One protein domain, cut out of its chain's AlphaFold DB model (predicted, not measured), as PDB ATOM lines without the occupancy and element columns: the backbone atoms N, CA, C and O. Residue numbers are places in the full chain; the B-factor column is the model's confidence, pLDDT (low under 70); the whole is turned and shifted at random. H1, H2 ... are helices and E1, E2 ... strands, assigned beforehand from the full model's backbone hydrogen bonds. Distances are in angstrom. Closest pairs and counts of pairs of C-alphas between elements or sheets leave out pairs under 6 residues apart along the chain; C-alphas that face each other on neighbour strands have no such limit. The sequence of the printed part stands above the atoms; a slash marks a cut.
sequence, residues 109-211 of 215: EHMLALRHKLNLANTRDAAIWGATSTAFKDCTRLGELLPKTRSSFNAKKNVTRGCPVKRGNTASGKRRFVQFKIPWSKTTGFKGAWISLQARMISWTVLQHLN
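Overview. This is residues 109 to 211 of the 215 residues of an uncharacterized protein of Galerina marginata (strain CBS 339.88) (UniProt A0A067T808). A small antiparallel sheet of three strands, E1 to E3, forms a wall at one side, and a longer helix, H2, reaches it with residues 130 to 138, next to the edge strand E3. H1 runs beside H2, away from the sheet, while H4 folds back near both H2 and the sheet, and residues 149 to 154 of a long loop stick out. The printed part has 103 residues, with named elements in the order H1, H2, H3, E1, E2, E3, H4, and the sheet order is E1, E2, E3. The class is mixed, helices and strands. The whole is compact, with a radius of gyration of the C-alphas of 13.8 A and spans of 34 by 34 by 23 A.

Along the chain. H1, residues 109 to 117, begins at C-alpha 109 (-67.924, 39.861, 20.392) and is 12.7 A long from first to last C-alpha. H2, residues 123 to 138, is 22.0 A long and ends at C-alpha 138 (-54.297, 41.717, 30.786). H3 is residues 142 to 145. E1 is residues 165 to 169, 13.8 A; E2 is residues 176 to 182, 19.9 A; E3 is residues 193 to 198, 16.5 A. H4, residues 204 to 209, ends at C-alpha 209 (-48.043, 30.702, 16.760).

Arrangement. E1, E2 and E3 form a meander, each strand the antiparallel neighbour of the one before. The hairpin E1 and E2, at 158 degrees between directions, has N 166 and O 179 within hydrogen-bond range at 2.8 A. In the hairpin E2 and E3, at 156 degrees, N 178 and O 197 are 2.9 A apart. H2 is on the sheet but only grazes it; its closest C-alphas with E3, those of Thr 134 and Leu 197, are 6.8 A apart. H4 also only grazes the sheet, with residues 204 to 207. H4 is close to H2 but not clearly touching, the closest C-alphas, of Ala 126 and His 209, being 7.5 A apart, at a steep tilt of 58 degrees, opposite ways. H1 and H2 form a helical hairpin at a shallow tilt of 12 degrees, opposite ways. They only just touch, with 3 pairs of C-alphas within 8 A, through residues 129 to 133 of H2 alone; the closest are Arg 115 and Trp 129, 7.0 A. H3 and H2 only just touch, with 3 such pairs, through residues 131 to 135 of H2 alone; the closest C-alphas, of Ala 135 and Leu 142, are 6.4 A apart. H1 is apart from H3, H4 and the three strands. Every O i to N i+4 pair is within hydrogen-bond range in H2 and H4, 4 of 5 are in H1, and H3 is too short for such a pair.

Size, cuts and confidence. The C-alphas farthest apart, of Ser 151 and Ser 172, are 43.4 A apart. The printed part has no cut. The link from H3 to E1, 19 residues, is long. Mean pLDDT of the printed part is 82.1; residues 199 to 211 are under 70.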
ATOM      1  N   GLU A 109     -67.411  39.914  21.763       90.62
ATOM      2  CA  GLU A 109     -67.924  39.861  20.392       90.62
ATOM      3  C   GLU A 109     -67.018  40.620  19.421       90.62
ATOM      4  O   GLU A 109     -66.709  40.105  18.347       90.62
ATOM      5  N   HIS A 110     -66.480  41.777  19.829       91.50
ATOM      6  CA  HIS A 110     -65.470  42.492  19.042       91.50
ATOM      7  C   HIS A 110     -64.212  41.639  18.819       91.50
ATOM      8  O   HIS A 110     -63.659  41.618  17.718       91.50
ATOM      9  N   MET A 111     -63.773  40.894  19.842       90.31
ATOM     10  CA  MET A 111     -62.631  39.978  19.724       90.31
ATOM     11  C   MET A 111     -62.917  38.826  18.756       90.31
ATOM     12  O   MET A 111     -62.057  38.487  17.945       90.31
ATOM     13  N   LEU A 112     -64.113  38.235  18.812       90.00
ATOM     14  CA  LEU A 112     -64.525  37.176  17.887       90.00
ATOM     15  C   LEU A 112     -64.609  37.690  16.448       90.00
ATOM     16  O   LEU A 112     -64.005  37.097  15.553       90.00
ATOM     17  N   ALA A 113     -65.285  38.817  16.227       93.25
ATOM     18  CA  ALA A 113     -65.409  39.437  14.912       93.25
ATOM     19  C   ALA A 113     -64.033  39.737  14.297       93.25
ATOM     20  O   ALA A 113     -63.786  39.406  13.135       93.25
ATOM     21  N   LEU A 114     -63.105  40.279  15.096       92.56
ATOM     22  CA  LEU A 114     -61.724  40.498  14.672       92.56
ATOM     23  C   LEU A 114     -61.034  39.173  14.321       92.56
ATOM     24  O   LEU A 114     -60.444  39.049  13.250       92.56
ATOM     25  N   ARG A 115     -61.138  38.154  15.185       90.25
ATOM     26  CA  ARG A 115     -60.511  36.841  14.967       90.25
ATOM     27  C   ARG A 115     -60.950  36.190  13.660       90.25
ATOM     28  O   ARG A 115     -60.117  35.559  13.009       90.25
ATOM     29  N   HIS A 116     -62.223  36.317  13.295       92.44
ATOM     30  CA  HIS A 116     -62.774  35.739  12.067       92.44
ATOM     31  C   HIS A 116     -62.211  36.372  10.792       92.44
ATOM     32  O   HIS A 116     -62.216  35.728   9.746       92.44
ATOM     33  N   LYS A 117     -61.713  37.610  10.865       94.44
ATOM     34  CA  LYS A 117     -61.152  38.333   9.716       94.44
ATOM     35  C   LYS A 117     -59.630  38.215   9.593       94.44
ATOM     36  O   LYS A 117     -59.095  38.606   8.562       94.44
ATOM     37  N   LEU A 118     -58.944  37.694  10.610       92.94
ATOM     38  CA  LEU A 118     -57.482  37.592  10.636       92.94
ATOM     39  C   LEU A 118     -56.989  36.218  10.173       92.94
ATOM     40  O   LEU A 118     -57.429  35.180  10.681       92.94
ATOM     41  N   ASN A 119     -56.004  36.215   9.274       92.81
ATOM     42  CA  ASN A 119     -55.292  35.011   8.867       92.81
ATOM     43  C   ASN A 119     -54.036  34.815   9.727       92.81
ATOM     44  O   ASN A 119     -53.004  35.428   9.485       92.81
ATOM     45  N   LEU A 120     -54.077  33.901  10.696       87.81
ATOM     46  CA  LEU A 120     -52.953  33.681  11.618       87.81
ATOM     47  C   LEU A 120     -51.702  33.046  10.991       87.81
ATOM     48  O   LEU A 120     -50.662  33.013  11.645       87.81
ATOM     49  N   ALA A 121     -51.780  32.563   9.748       89.00
ATOM     50  CA  ALA A 121     -50.591  32.175   8.993       89.00
ATOM     51  C   ALA A 121     -49.798  33.405   8.508       89.00
ATOM     52  O   ALA A 121     -48.600  33.311   8.250       89.00
ATOM     53  N   ASN A 122     -50.444  34.573   8.412       89.88
ATOM     54  CA  ASN A 122     -49.791  35.838   8.115       89.88
ATOM     55  C   ASN A 122     -49.192  36.440   9.397       89.88
ATOM     56  O   ASN A 122     -49.871  36.610  10.412       89.88
ATOM     57  N   THR A 123     -47.914  36.814   9.334       85.56
ATOM     58  CA  THR A 123     -47.164  37.370  10.471       85.56
ATOM     59  C   THR A 123     -47.747  38.665  11.023       85.56
ATOM     60  O   THR A 123     -47.782  38.861  12.237       85.56
ATOM     61  N   ARG A 124     -48.264  39.533  10.153       87.94
ATOM     62  CA  ARG A 124     -48.914  40.782  10.547       87.94
ATOM     63  C   ARG A 124     -50.207  40.517  11.313       87.94
ATOM     64  O   ARG A 124     -50.410  41.091  12.379       87.94
ATOM     65  N   ASP A 125     -51.061  39.654  10.783       89.44
ATOM     66  CA  ASP A 125     -52.367  39.345  11.371       89.44
ATOM     67  C   ASP A 125     -52.224  38.595  12.697       89.44
ATOM     68  O   ASP A 125     -52.949  38.879  13.651       89.44
ATOM     69  N   ALA A 126     -51.247  37.691  12.794       86.88
ATOM     70  CA  ALA A 126     -50.890  37.049  14.052       86.88
ATOM     71  C   ALA A 126     -50.430  38.077  15.100       86.88
ATOM     72  O   ALA A 126     -50.933  38.068  16.225       86.88
ATOM     73  N   ALA A 127     -49.541  39.005  14.726       86.06
ATOM     74  CA  ALA A 127     -49.075  40.062  15.621       86.06
ATOM     75  C   ALA A 127     -50.222  40.975  16.090       86.06
ATOM     76  O   ALA A 127     -50.321  41.254  17.288       86.06
ATOM     77  N   ILE A 128     -51.125  41.382  15.184       90.00
ATOM     78  CA  ILE A 128     -52.349  42.125  15.534       90.00
ATOM     79  C   ILE A 128     -53.160  41.319  16.546       90.00
ATOM     80  O   ILE A 128     -53.485  41.826  17.619       90.00
ATOM     81  N   TRP A 129     -53.437  40.049  16.239       90.31
ATOM     82  CA  TRP A 129     -54.310  39.220  17.057       90.31
ATOM     83  C   TRP A 129     -53.847  39.123  18.508       90.31
ATOM     84  O   TRP A 129     -54.664  39.280  19.416       90.31
ATOM     85  N   GLY A 130     -52.565  38.872  18.771       86.25
ATOM     86  CA  GLY A 130     -52.137  38.753  20.168       86.25
ATOM     87  C   GLY A 130     -51.717  40.058  20.809       86.25
ATOM     88  O   GLY A 130     -51.816  40.111  22.026       86.25
ATOM     89  N   ALA A 131     -51.374  41.123  20.077       89.12
ATOM     90  CA  ALA A 131     -51.339  42.452  20.690       89.12
ATOM     91  C   ALA A 131     -52.731  42.806  21.239       89.12
ATOM     92  O   ALA A 131     -52.865  43.153  22.413       89.12
ATOM     93  N   THR A 132     -53.782  42.604  20.436       90.56
ATOM     94  CA  THR A 132     -55.167  42.831  20.859       90.56
ATOM     95  C   THR A 132     -55.593  41.865  21.964       90.56
ATOM     96  O   THR A 132     -56.134  42.304  22.972       90.56
ATOM     97  N   SER A 133     -55.310  40.562  21.840       87.56
ATOM     98  CA  SER A 133     -55.674  39.573  22.871       87.56
ATOM     99  C   SER A 133     -54.979  39.838  24.202       87.56
ATOM    100  O   SER A 133     -55.575  39.622  25.258       87.56
ATOM    101  N   THR A 134     -53.736  40.321  24.157       88.06
ATOM    102  CA  THR A 134     -52.974  40.704  25.346       88.06
ATOM    103  C   THR A 134     -53.565  41.950  25.989       88.06
ATOM    104  O   THR A 134     -53.865  41.930  27.181       88.06
ATOM    105  N   ALA A 135     -53.793  43.007  25.204       90.25
ATOM    106  CA  ALA A 135     -54.393  44.246  25.689       90.25
ATOM    107  C   ALA A 135     -55.783  44.007  26.296       90.25
ATOM    108  O   ALA A 135     -56.097  44.549  27.351       90.25
ATOM    109  N   PHE A 136     -56.585  43.148  25.664       88.25
ATOM    110  CA  PHE A 136     -57.931  42.816  26.116       88.25
ATOM    111  C   PHE A 136     -57.946  42.005  27.418       88.25
ATOM    112  O   PHE A 136     -58.762  42.272  28.293       88.25
ATOM    113  N   LYS A 137     -57.068  41.001  27.565       82.62
ATOM    114  CA  LYS A 137     -57.089  40.099  28.734       82.62
ATOM    115  C   LYS A 137     -56.332  40.628  29.942       82.62
ATOM    116  O   LYS A 137     -56.779  40.408  31.060       82.62
ATOM    117  N   ASP A 138     -55.181  41.248  29.715       82.94
ATOM    118  CA  ASP A 138     -54.297  41.717  30.786       82.94
ATOM    119  C   ASP A 138     -54.506  43.211  31.086       82.94
ATOM    120  O   ASP A 138     -53.819  43.785  31.925       82.94
ATOM    121  N   CYS A 139     -55.445  43.865  30.382       84.12
ATOM    122  CA  CYS A 139     -55.710  45.306  30.476       84.12
ATOM    123  C   CYS A 139     -54.434  46.153  30.307       84.12
ATOM    124  O   CYS A 139     -54.278  47.221  30.908       84.12
ATOM    125  N   THR A 140     -53.500  45.659  29.492       84.62
ATOM    126  CA  THR A 140     -52.197  46.289  29.277       84.62
ATOM    127  C   THR A 140     -52.321  47.502  28.372       84.62
ATOM    128  O   THR A 140     -53.165  47.580  27.476       84.62
ATOM    129  N   ARG A 141     -51.458  48.495  28.599       84.06
ATOM    130  CA  ARG A 141     -51.435  49.689  27.753       84.06
ATOM    131  C   ARG A 141     -50.852  49.317  26.395       84.06
ATOM    132  O   ARG A 141     -49.747  48.795  26.324       84.06
ATOM    133  N   LEU A 142     -51.528  49.697  25.310       87.12
ATOM    134  CA  LEU A 142     -51.024  49.442  23.952       87.12
ATOM    135  C   LEU A 142     -49.623  50.018  23.713       87.12
ATOM    136  O   LEU A 142     -48.835  49.401  23.010       87.12
ATOM    137  N   GLY A 143     -49.280  51.147  24.342       85.06
ATOM    138  CA  GLY A 143     -47.941  51.739  24.242       85.06
ATOM    139  C   GLY A 143     -46.818  50.937  24.916       85.06
ATOM    140  O   GLY A 143     -45.658  51.295  24.751       85.06
ATOM    141  N   GLU A 144     -47.141  49.892  25.681       86.44
ATOM    142  CA  GLU A 144     -46.169  48.938  26.241       86.44
ATOM    143  C   GLU A 144     -45.973  47.721  25.315       86.44
ATOM    144  O   GLU A 144     -44.937  47.061  25.365       86.44
ATOM    145  N   LEU A 145     -46.952  47.438  24.446       87.12
ATOM    146  CA  LEU A 145     -46.940  46.304  23.517       87.12
ATOM    147  C   LEU A 145     -46.487  46.685  22.108       87.12
ATOM    148  O   LEU A 145     -45.846  45.885  21.430       87.12
ATOM    149  N   LEU A 146     -46.856  47.883  21.657       89.12
ATOM    150  CA  LEU A 146     -46.690  48.332  20.282       89.12
ATOM    151  C   LEU A 146     -45.868  49.625  20.225       89.12
ATOM    152  O   LEU A 146     -46.093  50.537  21.030       89.12
ATOM    153  N   PRO A 147     -44.966  49.757  19.235       87.62
ATOM    154  CA  PRO A 147     -44.323  51.032  18.968       87.62
ATOM    155  C   PRO A 147     -45.366  52.045  18.477       87.62
ATOM    156  O   PRO A 147     -46.329  51.693  17.795       87.62
ATOM    157  N   LYS A 148     -45.161  53.329  18.791       82.56
ATOM    158  CA  LYS A 148     -46.080  54.408  18.383       82.56
ATOM    159  C   LYS A 148     -46.191  54.547  16.867       82.56
ATOM    160  O   LYS A 148     -47.260  54.855  16.354       82.56
ATOM    161  N   THR A 149     -45.082  54.351  16.162       85.06
ATOM    162  CA  THR A 149     -45.009  54.350  14.702       85.06
ATOM    163  C   THR A 149     -44.104  53.216  14.235       85.06
ATOM    164  O   THR A 149     -43.300  52.681  15.001       85.06
ATOM    165  N   ARG A 150     -44.175  52.884  12.942       80.88
ATOM    166  CA  ARG A 150     -43.278  51.895  12.324       80.88
ATOM    167  C   ARG A 150     -41.796  52.249  12.510       80.88
ATOM    168  O   ARG A 150     -40.982  51.355  12.697       80.88
ATOM    169  N   SER A 151     -41.453  53.537  12.483       85.38
ATOM    170  CA  SER A 151     -40.081  54.033  12.637       85.38
ATOM    171  C   SER A 151     -39.644  54.234  14.091       85.38
ATOM    172  O   SER A 151     -38.461  54.432  14.341       85.38
ATOM    173  N   SER A 152     -40.556  54.171  15.069       85.38
ATOM    174  CA  SER A 152     -40.231  54.388  16.487       85.38
ATOM    175  C   SER A 152     -39.879  53.103  17.242       85.38
ATOM    176  O   SER A 152     -39.940  53.080  18.477       85.38
ATOM    177  N   PHE A 153     -39.599  52.008  16.534       88.12
ATOM    178  CA  PHE A 153     -39.233  50.751  17.172       88.12
ATOM    179  C   PHE A 153     -37.885  50.881  17.892       88.12
ATOM    180  O   PHE A 153     -36.919  51.441  17.384       88.12
ATOM    181  N   ASN A 154     -37.829  50.348  19.105       87.94
ATOM    182  CA  ASN A 154     -36.651  50.339  19.962       87.94
ATOM    183  C   ASN A 154     -36.670  49.057  20.793       87.94
ATOM    184  O   ASN A 154     -37.515  48.928  21.679       87.94
ATOM    185  N   ALA A 155     -35.728  48.148  20.553       87.38
ATOM    186  CA  ALA A 155     -35.664  46.852  21.230       87.38
ATOM    187  C   ALA A 155     -35.516  46.947  22.765       87.38
ATOM    188  O   ALA A 155     -35.862  46.010  23.474       87.38
ATOM    189  N   LYS A 156     -35.055  48.087  23.306       87.25
ATOM    190  CA  LYS A 156     -34.980  48.325  24.761       87.25
ATOM    191  C   LYS A 156     -36.329  48.679  25.391       87.25
ATOM    192  O   LYS A 156     -36.459  48.622  26.609       87.25
ATOM    193  N   LYS A 157     -37.310  49.113  24.592       86.81
ATOM    194  CA  LYS A 157     -38.641  49.536  25.065       86.81
ATOM    195  C   LYS A 157     -39.788  48.702  24.501       86.81
ATOM    196  O   LYS A 157     -40.830  48.630  25.133       86.81
ATOM    197  N   ASN A 158     -39.598  48.082  23.343       89.19
ATOM    198  CA  ASN A 158     -40.633  47.348  22.629       89.19
ATOM    199  C   ASN A 158     -40.347  45.852  22.686       89.19
ATOM    200  O   ASN A 158     -39.195  45.427  22.596       89.19
ATOM    201  N   VAL A 159     -41.411  45.070  22.819       88.19
ATOM    202  CA  VAL A 159     -41.353  43.607  22.807       88.19
ATOM    203  C   VAL A 159     -40.822  43.121  21.455       88.19
ATOM    204  O   VAL A 159     -41.098  43.717  20.416       88.19
ATOM    205  N   THR A 160     -40.039  42.045  21.475       85.38
ATOM    206  CA  THR A 160     -39.462  41.410  20.281       85.38
ATOM    207  C   THR A 160     -39.729  39.905  20.315       85.38
ATOM    208  O   THR A 160     -40.012  39.368  21.391       85.38
ATOM    209  N   ARG A 161     -39.583  39.201  19.180       77.62
ATOM    210  CA  ARG A 161     -39.706  37.724  19.126       77.62
ATOM    211  C   ARG A 161     -38.820  37.006  20.135       77.62
ATOM    212  O   ARG A 161     -39.209  35.980  20.674       77.62
ATOM    213  N   GLY A 162     -37.633  37.551  20.390       80.81
ATOM    214  CA  GLY A 162     -36.651  36.976  21.307       80.81
ATOM    215  C   GLY A 162     -36.949  37.233  22.784       80.81
ATOM    216  O   GLY A 162     -36.088  36.973  23.623       80.81
ATOM    217  N   CYS A 163     -38.112  37.795  23.132       87.44
ATOM    218  CA  CYS A 163     -38.428  38.050  24.530       87.44
ATOM    219  C   CYS A 163     -38.548  36.733  25.324       87.44
ATOM    220  O   CYS A 163     -39.023  35.725  24.801       87.44
ATOM    221  N   PRO A 164     -38.138  36.713  26.604       91.31
ATOM    222  CA  PRO A 164     -38.317  35.540  27.448       91.31
ATOM    223  C   PRO A 164     -39.790  35.134  27.555       91.31
ATOM    224  O   PRO A 164     -40.631  35.954  27.935       91.31
ATOM    225  N   VAL A 165     -40.081  33.859  27.288       90.25
ATOM    226  CA  VAL A 165     -41.421  33.269  27.394       90.25
ATOM    227  C   VAL A 165     -41.405  32.110  28.386       90.25
ATOM    228  O   VAL A 165     -40.550  31.230  28.317       90.25
ATOM    229  N   LYS A 166     -42.374  32.085  29.303       89.69
ATOM    230  CA  LYS A 166     -42.646  30.963  30.210       89.69
ATOM    231  C   LYS A 166     -43.984  30.339  29.856       89.69
ATOM    232  O   LYS A 166     -44.930  31.032  29.488       89.69
ATOM    233  N   ARG A 167     -44.078  29.021  29.979       87.38
ATOM    234  CA  ARG A 167     -45.303  28.264  29.716       87.38
ATOM    235  C   ARG A 167     -45.525  27.295  30.860       87.38
ATOM    236  O   ARG A 167     -44.563  26.808  31.444       87.38
ATOM    237  N   GLY A 168     -46.780  27.018  31.167       85.12
ATOM    238  CA  GLY A 168     -47.095  26.068  32.220       85.12
ATOM    239  C   GLY A 168     -48.583  25.843  32.388       85.12
ATOM    240  O   GLY A 168     -49.410  26.368  31.635       85.12
ATOM    241  N   ASN A 169     -48.907  25.060  33.408       84.00
ATOM    242  CA  ASN A 169     -50.268  24.865  33.874       84.00
ATOM    243  C   ASN A 169     -50.494  25.714  35.127       84.00
ATOM    244  O   ASN A 169     -49.583  25.912  35.928       84.00
ATOM    245  N   THR A 170     -51.707  26.225  35.306       78.12
ATOM    246  CA  THR A 170     -52.122  26.869  36.554       78.12
ATOM    247  C   THR A 170     -51.972  25.896  37.720       78.12
ATOM    248  O   THR A 170     -52.040  24.690  37.506       78.12
ATOM    249  N   ALA A 171     -51.862  26.399  38.953       75.75
ATOM    250  CA  ALA A 171     -51.705  25.567  40.155       75.75
ATOM    251  C   ALA A 171     -52.760  24.446  40.282       75.75
ATOM    252  O   ALA A 171     -52.469  23.368  40.776       75.75
ATOM    253  N   SER A 172     -53.972  24.666  39.764       76.12
ATOM    254  CA  SER A 172     -55.044  23.664  39.718       76.12
ATOM    255  C   SER A 172     -54.910  22.605  38.612       76.12
ATOM    256  O   SER A 172     -55.803  21.778  38.468       76.12
ATOM    257  N   GLY A 173     -53.896  22.675  37.744       73.62
ATOM    258  CA  GLY A 173     -53.707  21.811  36.569       73.62
ATOM    259  C   GLY A 173     -54.711  22.024  35.426       73.62
ATOM    260  O   GLY A 173     -54.460  21.622  34.294       73.62
ATOM    261  N   LYS A 174     -55.832  22.706  35.687       75.25
ATOM    262  CA  LYS A 174     -56.982  22.796  34.772       75.25
ATOM    263  C   LYS A 174     -56.793  23.750  33.591       75.25
ATOM    264  O   LYS A 174     -57.604  23.733  32.668       75.25
ATOM    265  N   ARG A 175     -55.797  24.642  33.615       76.38
ATOM    266  CA  ARG A 175     -55.613  25.665  32.572       76.38
ATOM    267  C   ARG A 175     -54.149  25.829  32.209       76.38
ATOM    268  O   ARG A 175     -53.293  25.843  33.081       76.38
ATOM    269  N   ARG A 176     -53.879  26.036  30.922       81.50
ATOM    270  CA  ARG A 176     -52.557  26.426  30.417       81.50
ATOM    271  C   ARG A 176     -52.411  27.944  30.431       81.50
ATOM    272  O   ARG A 176     -53.373  28.667  30.138       81.50
ATOM    273  N   PHE A 177     -51.207  28.409  30.733       84.19
ATOM    274  CA  PHE A 177     -50.832  29.811  30.638       84.19
ATOM    275  C   PHE A 177     -49.565  29.985  29.799       84.19
ATOM    276  O   PHE A 177     -48.717  29.092  29.712       84.19
ATOM    277  N   VAL A 178     -49.440  31.170  29.214       87.00
ATOM    278  CA  VAL A 178     -48.208  31.662  28.601       87.00
ATOM    279  C   VAL A 178     -47.903  33.018  29.205       87.00
ATOM    280  O   VAL A 178     -48.781  33.870  29.286       87.00
ATOM    281  N   GLN A 179     -46.665  33.209  29.632       89.56
ATOM    282  CA  GLN A 179     -46.158  34.490  30.085       89.56
ATOM    283  C   GLN A 179     -45.032  34.943  29.180       89.56
ATOM    284  O   GLN A 179     -44.195  34.130  28.801       89.56
ATOM    285  N   PHE A 180     -44.967  36.229  28.883       90.62
ATOM    286  CA  PHE A 180     -43.835  36.812  28.174       90.62
ATOM    287  C   PHE A 180     -43.385  38.094  28.864       90.62
ATOM    288  O   PHE A 180     -44.175  38.769  29.531       90.62
ATOM    289  N   LYS A 181     -42.092  38.402  28.755       91.94
ATOM    290  CA  LYS A 181     -41.505  39.574  29.405       91.94
ATOM    291  C   LYS A 181     -41.502  40.771  28.460       91.94
ATOM    292  O   LYS A 181     -40.868  40.731  27.408       91.94
ATOM    293  N   ILE A 182     -42.134  41.864  28.877       91.81
ATOM    294  CA  ILE A 182     -41.981  43.162  28.219       91.81
ATOM    295  C   ILE A 182     -40.738  43.875  28.766       91.81
ATOM    296  O   ILE A 182     -40.501  43.830  29.976       91.81
ATOM    297  N   PRO A 183     -39.924  44.523  27.916       91.38
ATOM    298  CA  PRO A 183     -38.670  45.141  28.348       91.38
ATOM    299  C   PRO A 183     -38.877  46.471  29.087       91.38
ATOM    300  O   PRO A 183     -38.007  46.891  29.846       91.38
ATOM    301  N   TRP A 184     -40.030  47.121  28.907       91.56
ATOM    302  CA  TRP A 184     -40.370  48.366  29.587       91.56
ATOM    303  C   TRP A 184     -41.853  48.402  29.956       91.56
ATOM    304  O   TRP A 184     -42.694  48.007  29.155       91.56
ATOM    305  N   SER A 185     -42.177  48.903  31.147       88.88
ATOM    306  CA  SER A 185     -43.549  49.276  31.512       88.88
ATOM    307  C   SER A 185     -43.563  50.664  32.136       88.88
ATOM    308  O   SER A 185     -42.551  51.115  32.683       88.88
ATOM    309  N   LYS A 186     -44.717  51.333  32.126       81.94
ATOM    310  CA  LYS A 186     -44.829  52.653  32.758       81.94
ATOM    311  C   LYS A 186     -44.534  52.611  34.263       81.94
ATOM    312  O   LYS A 186     -44.023  53.585  34.804       81.94
ATOM    313  N   THR A 187     -44.866  51.507  34.927       84.06
ATOM    314  CA  THR A 187     -44.779  51.383  36.390       84.06
ATOM    315  C   THR A 187     -43.398  50.916  36.851       84.06
ATOM    316  O   THR A 187     -42.910  51.359  37.884       84.06
ATOM    317  N   THR A 188     -42.751  50.031  36.093       87.94
ATOM    318  CA  THR A 188     -41.473  49.402  36.479       87.94
ATOM    319  C   THR A 188     -40.274  49.904  35.672       87.94
ATOM    320  O   THR A 188     -39.135  49.507  35.934       87.94
ATOM    321  N   GLY A 189     -40.499  50.778  34.686       88.50
ATOM    322  CA  GLY A 189     -39.461  51.278  33.793       88.50
ATOM    323  C   GLY A 189     -38.759  50.137  33.056       88.50
ATOM    324  O   GLY A 189     -39.389  49.158  32.661       88.50
ATOM    325  N   PHE A 190     -37.436  50.235  32.910       89.81
ATOM    326  CA  PHE A 190     -36.605  49.234  32.220       89.81
ATOM    327  C   PHE A 190     -36.414  47.912  32.981       89.81
ATOM    328  O   PHE A 190     -35.803  46.989  32.449       89.81
ATOM    329  N   LYS A 191     -36.952  47.769  34.205       89.69
ATOM    330  CA  LYS A 191     -37.070  46.434  34.824       89.69
ATOM    331  C   LYS A 191     -38.036  45.546  34.026       89.69
ATOM    332  O   LYS A 191     -37.921  44.317  34.072       89.69
ATOM    333  N   GLY A 192     -38.946  46.171  33.274       90.19
ATOM    334  CA  GLY A 192     -39.955  45.484  32.488       90.19
ATOM    335  C   GLY A 192     -41.029  44.846  33.362       90.19
ATOM    336  O   GLY A 192     -41.076  45.053  34.577       90.19
ATOM    337  N   ALA A 193     -41.908  44.067  32.749       91.94
ATOM    338  CA  ALA A 193     -42.958  43.336  33.452       91.94
ATOM    339  C   ALA A 193     -43.217  41.988  32.776       91.94
ATOM    340  O   ALA A 193     -42.874  41.789  31.611       91.94
ATOM    341  N   TRP A 194     -43.803  41.049  33.514       91.44
ATOM    342  CA  TRP A 194     -44.301  39.797  32.952       91.44
ATOM    343  C   TRP A 194     -45.795  39.935  32.702       91.44
ATOM    344  O   TRP A 194     -46.539  40.221  33.635       91.44
ATOM    345  N   ILE A 195     -46.213  39.705  31.462       89.06
ATOM    346  CA  ILE A 195     -47.626  39.645  31.088       89.06
ATOM    347  C   ILE A 195     -48.049  38.184  31.045       89.06
ATOM    348  O   ILE A 195     -47.293  37.350  30.549       89.06
ATOM    349  N   SER A 196     -49.241  37.869  31.558       87.06
ATOM    350  CA  SER A 196     -49.753  36.502  31.665       87.06
ATOM    351  C   SER A 196     -51.048  36.312  30.882       87.06
ATOM    352  O   SER A 196     -52.062  36.946  31.153       87.06
ATOM    353  N   LEU A 197     -51.045  35.378  29.932       83.94
ATOM    354  CA  LEU A 197     -52.198  35.034  29.106       83.94
ATOM    355  C   LEU A 197     -52.710  33.636  29.455       83.94
ATOM    356  O   LEU A 197     -51.970  32.653  29.401       83.94
ATOM    357  N   GLN A 198     -54.005  33.531  29.764       76.81
ATOM    358  CA  GLN A 198     -54.686  32.253  30.001       76.81
ATOM    359  C   GLN A 198     -55.469  31.790  28.764       76.81
ATOM    360  O   GLN A 198     -56.185  32.574  28.129       76.81
ATOM    361  N   ALA A 199     -55.413  30.485  28.482       63.66
ATOM    362  CA  ALA A 199     -55.907  29.849  27.253       63.66
ATOM    363  C   ALA A 199     -57.434  29.900  26.998       63.66
ATOM    364  O   ALA A 199     -57.899  29.355  26.007       63.66
ATOM    365  N   ARG A 200     -58.244  30.569  27.831       58.94
ATOM    366  CA  ARG A 200     -59.723  30.486  27.802       58.94
ATOM    367  C   ARG A 200     -60.405  30.964  26.496       58.94
ATOM    368  O   ARG A 200     -61.604  30.785  26.363       58.94
ATOM    369  N   MET A 201     -59.683  31.605  25.570       47.66
ATOM    370  CA  MET A 201     -60.205  32.096  24.268       47.66
ATOM    371  C   MET A 201     -59.169  32.062  23.134       47.66
ATOM    372  O   MET A 201     -59.441  32.461  22.006       47.66
ATOM    373  N   ILE A 202     -57.939  31.669  23.445       50.28
ATOM    374  CA  ILE A 202     -56.849  31.666  22.486       50.28
ATOM    375  C   ILE A 202     -56.769  30.217  22.025       50.28
ATOM    376  O   ILE A 202     -56.302  29.374  22.790       50.28
ATOM    377  N   SER A 203     -57.302  29.914  20.833       47.53
ATOM    378  CA  SER A 203     -57.139  28.586  20.222       47.53
ATOM    379  C   SER A 203     -55.676  28.157  20.354       47.53
ATOM    380  O   SER A 203     -54.776  28.988  20.211       47.53
ATOM    381  N   TRP A 204     -55.433  26.880  20.652       48.06
ATOM    382  CA  TRP A 204     -54.089  26.346  20.893       48.06
ATOM    383  C   TRP A 204     -53.111  26.686  19.756       48.06
ATOM    384  O   TRP A 204     -51.943  26.972  20.008       48.06
ATOM    385  N   THR A 205     -53.630  26.807  18.534       45.59
ATOM    386  CA  THR A 205     -52.916  27.260  17.336       45.59
ATOM    387  C   THR A 205     -52.296  28.654  17.499       45.59
ATOM    388  O   THR A 205     -51.187  28.889  17.048       45.59
ATOM    389  N   VAL A 206     -52.947  29.586  18.202       49.31
ATOM    390  CA  VAL A 206     -52.402  30.927  18.489       49.31
ATOM    391  C   VAL A 206     -51.317  30.870  19.571       49.31
ATOM    392  O   VAL A 206     -50.339  31.602  19.481       49.31
ATOM    393  N   LEU A 207     -51.454  30.006  20.586       49.00
ATOM    394  CA  LEU A 207     -50.405  29.802  21.602       49.00
ATOM    395  C   LEU A 207     -49.160  29.116  21.014       49.00
ATOM    396  O   LEU A 207     -48.046  29.377  21.465       49.00
ATOM    397  N   GLN A 208     -49.341  28.279  19.991       45.31
ATOM    398  CA  GLN A 208     -48.256  27.713  19.188       45.31
ATOM    399  C   GLN A 208     -47.682  28.730  18.194       45.31
ATOM    400  O   GLN A 208     -46.467  28.794  18.042       45.31
ATOM    401  N   HIS A 209     -48.509  29.584  17.587       44.31
ATOM    402  CA  HIS A 209     -48.043  30.702  16.760       44.31
ATOM    403  C   HIS A 209     -47.394  31.824  17.576       44.31
ATOM    404  O   HIS A 209     -46.565  32.546  17.042       44.31
ATOM    405  N   LEU A 210     -47.633  31.926  18.888       43.78
ATOM    406  CA  LEU A 210     -46.783  32.709  19.802       43.78
ATOM    407  C   LEU A 210     -45.327  32.214  19.819       43.78
ATOM    408  O   LEU A 210     -44.444  32.955  20.232       43.78
ATOM    409  N   ASN A 211     -45.067  30.990  19.351       39.12
ATOM    410  CA  ASN A 211     -43.736  30.398  19.225       39.12
ATOM    411  C   ASN A 211     -43.106  30.588  17.827       39.12
ATOM    412  O   ASN A 211     -41.914  30.350  17.680       39.12
TER     413      ASN A 211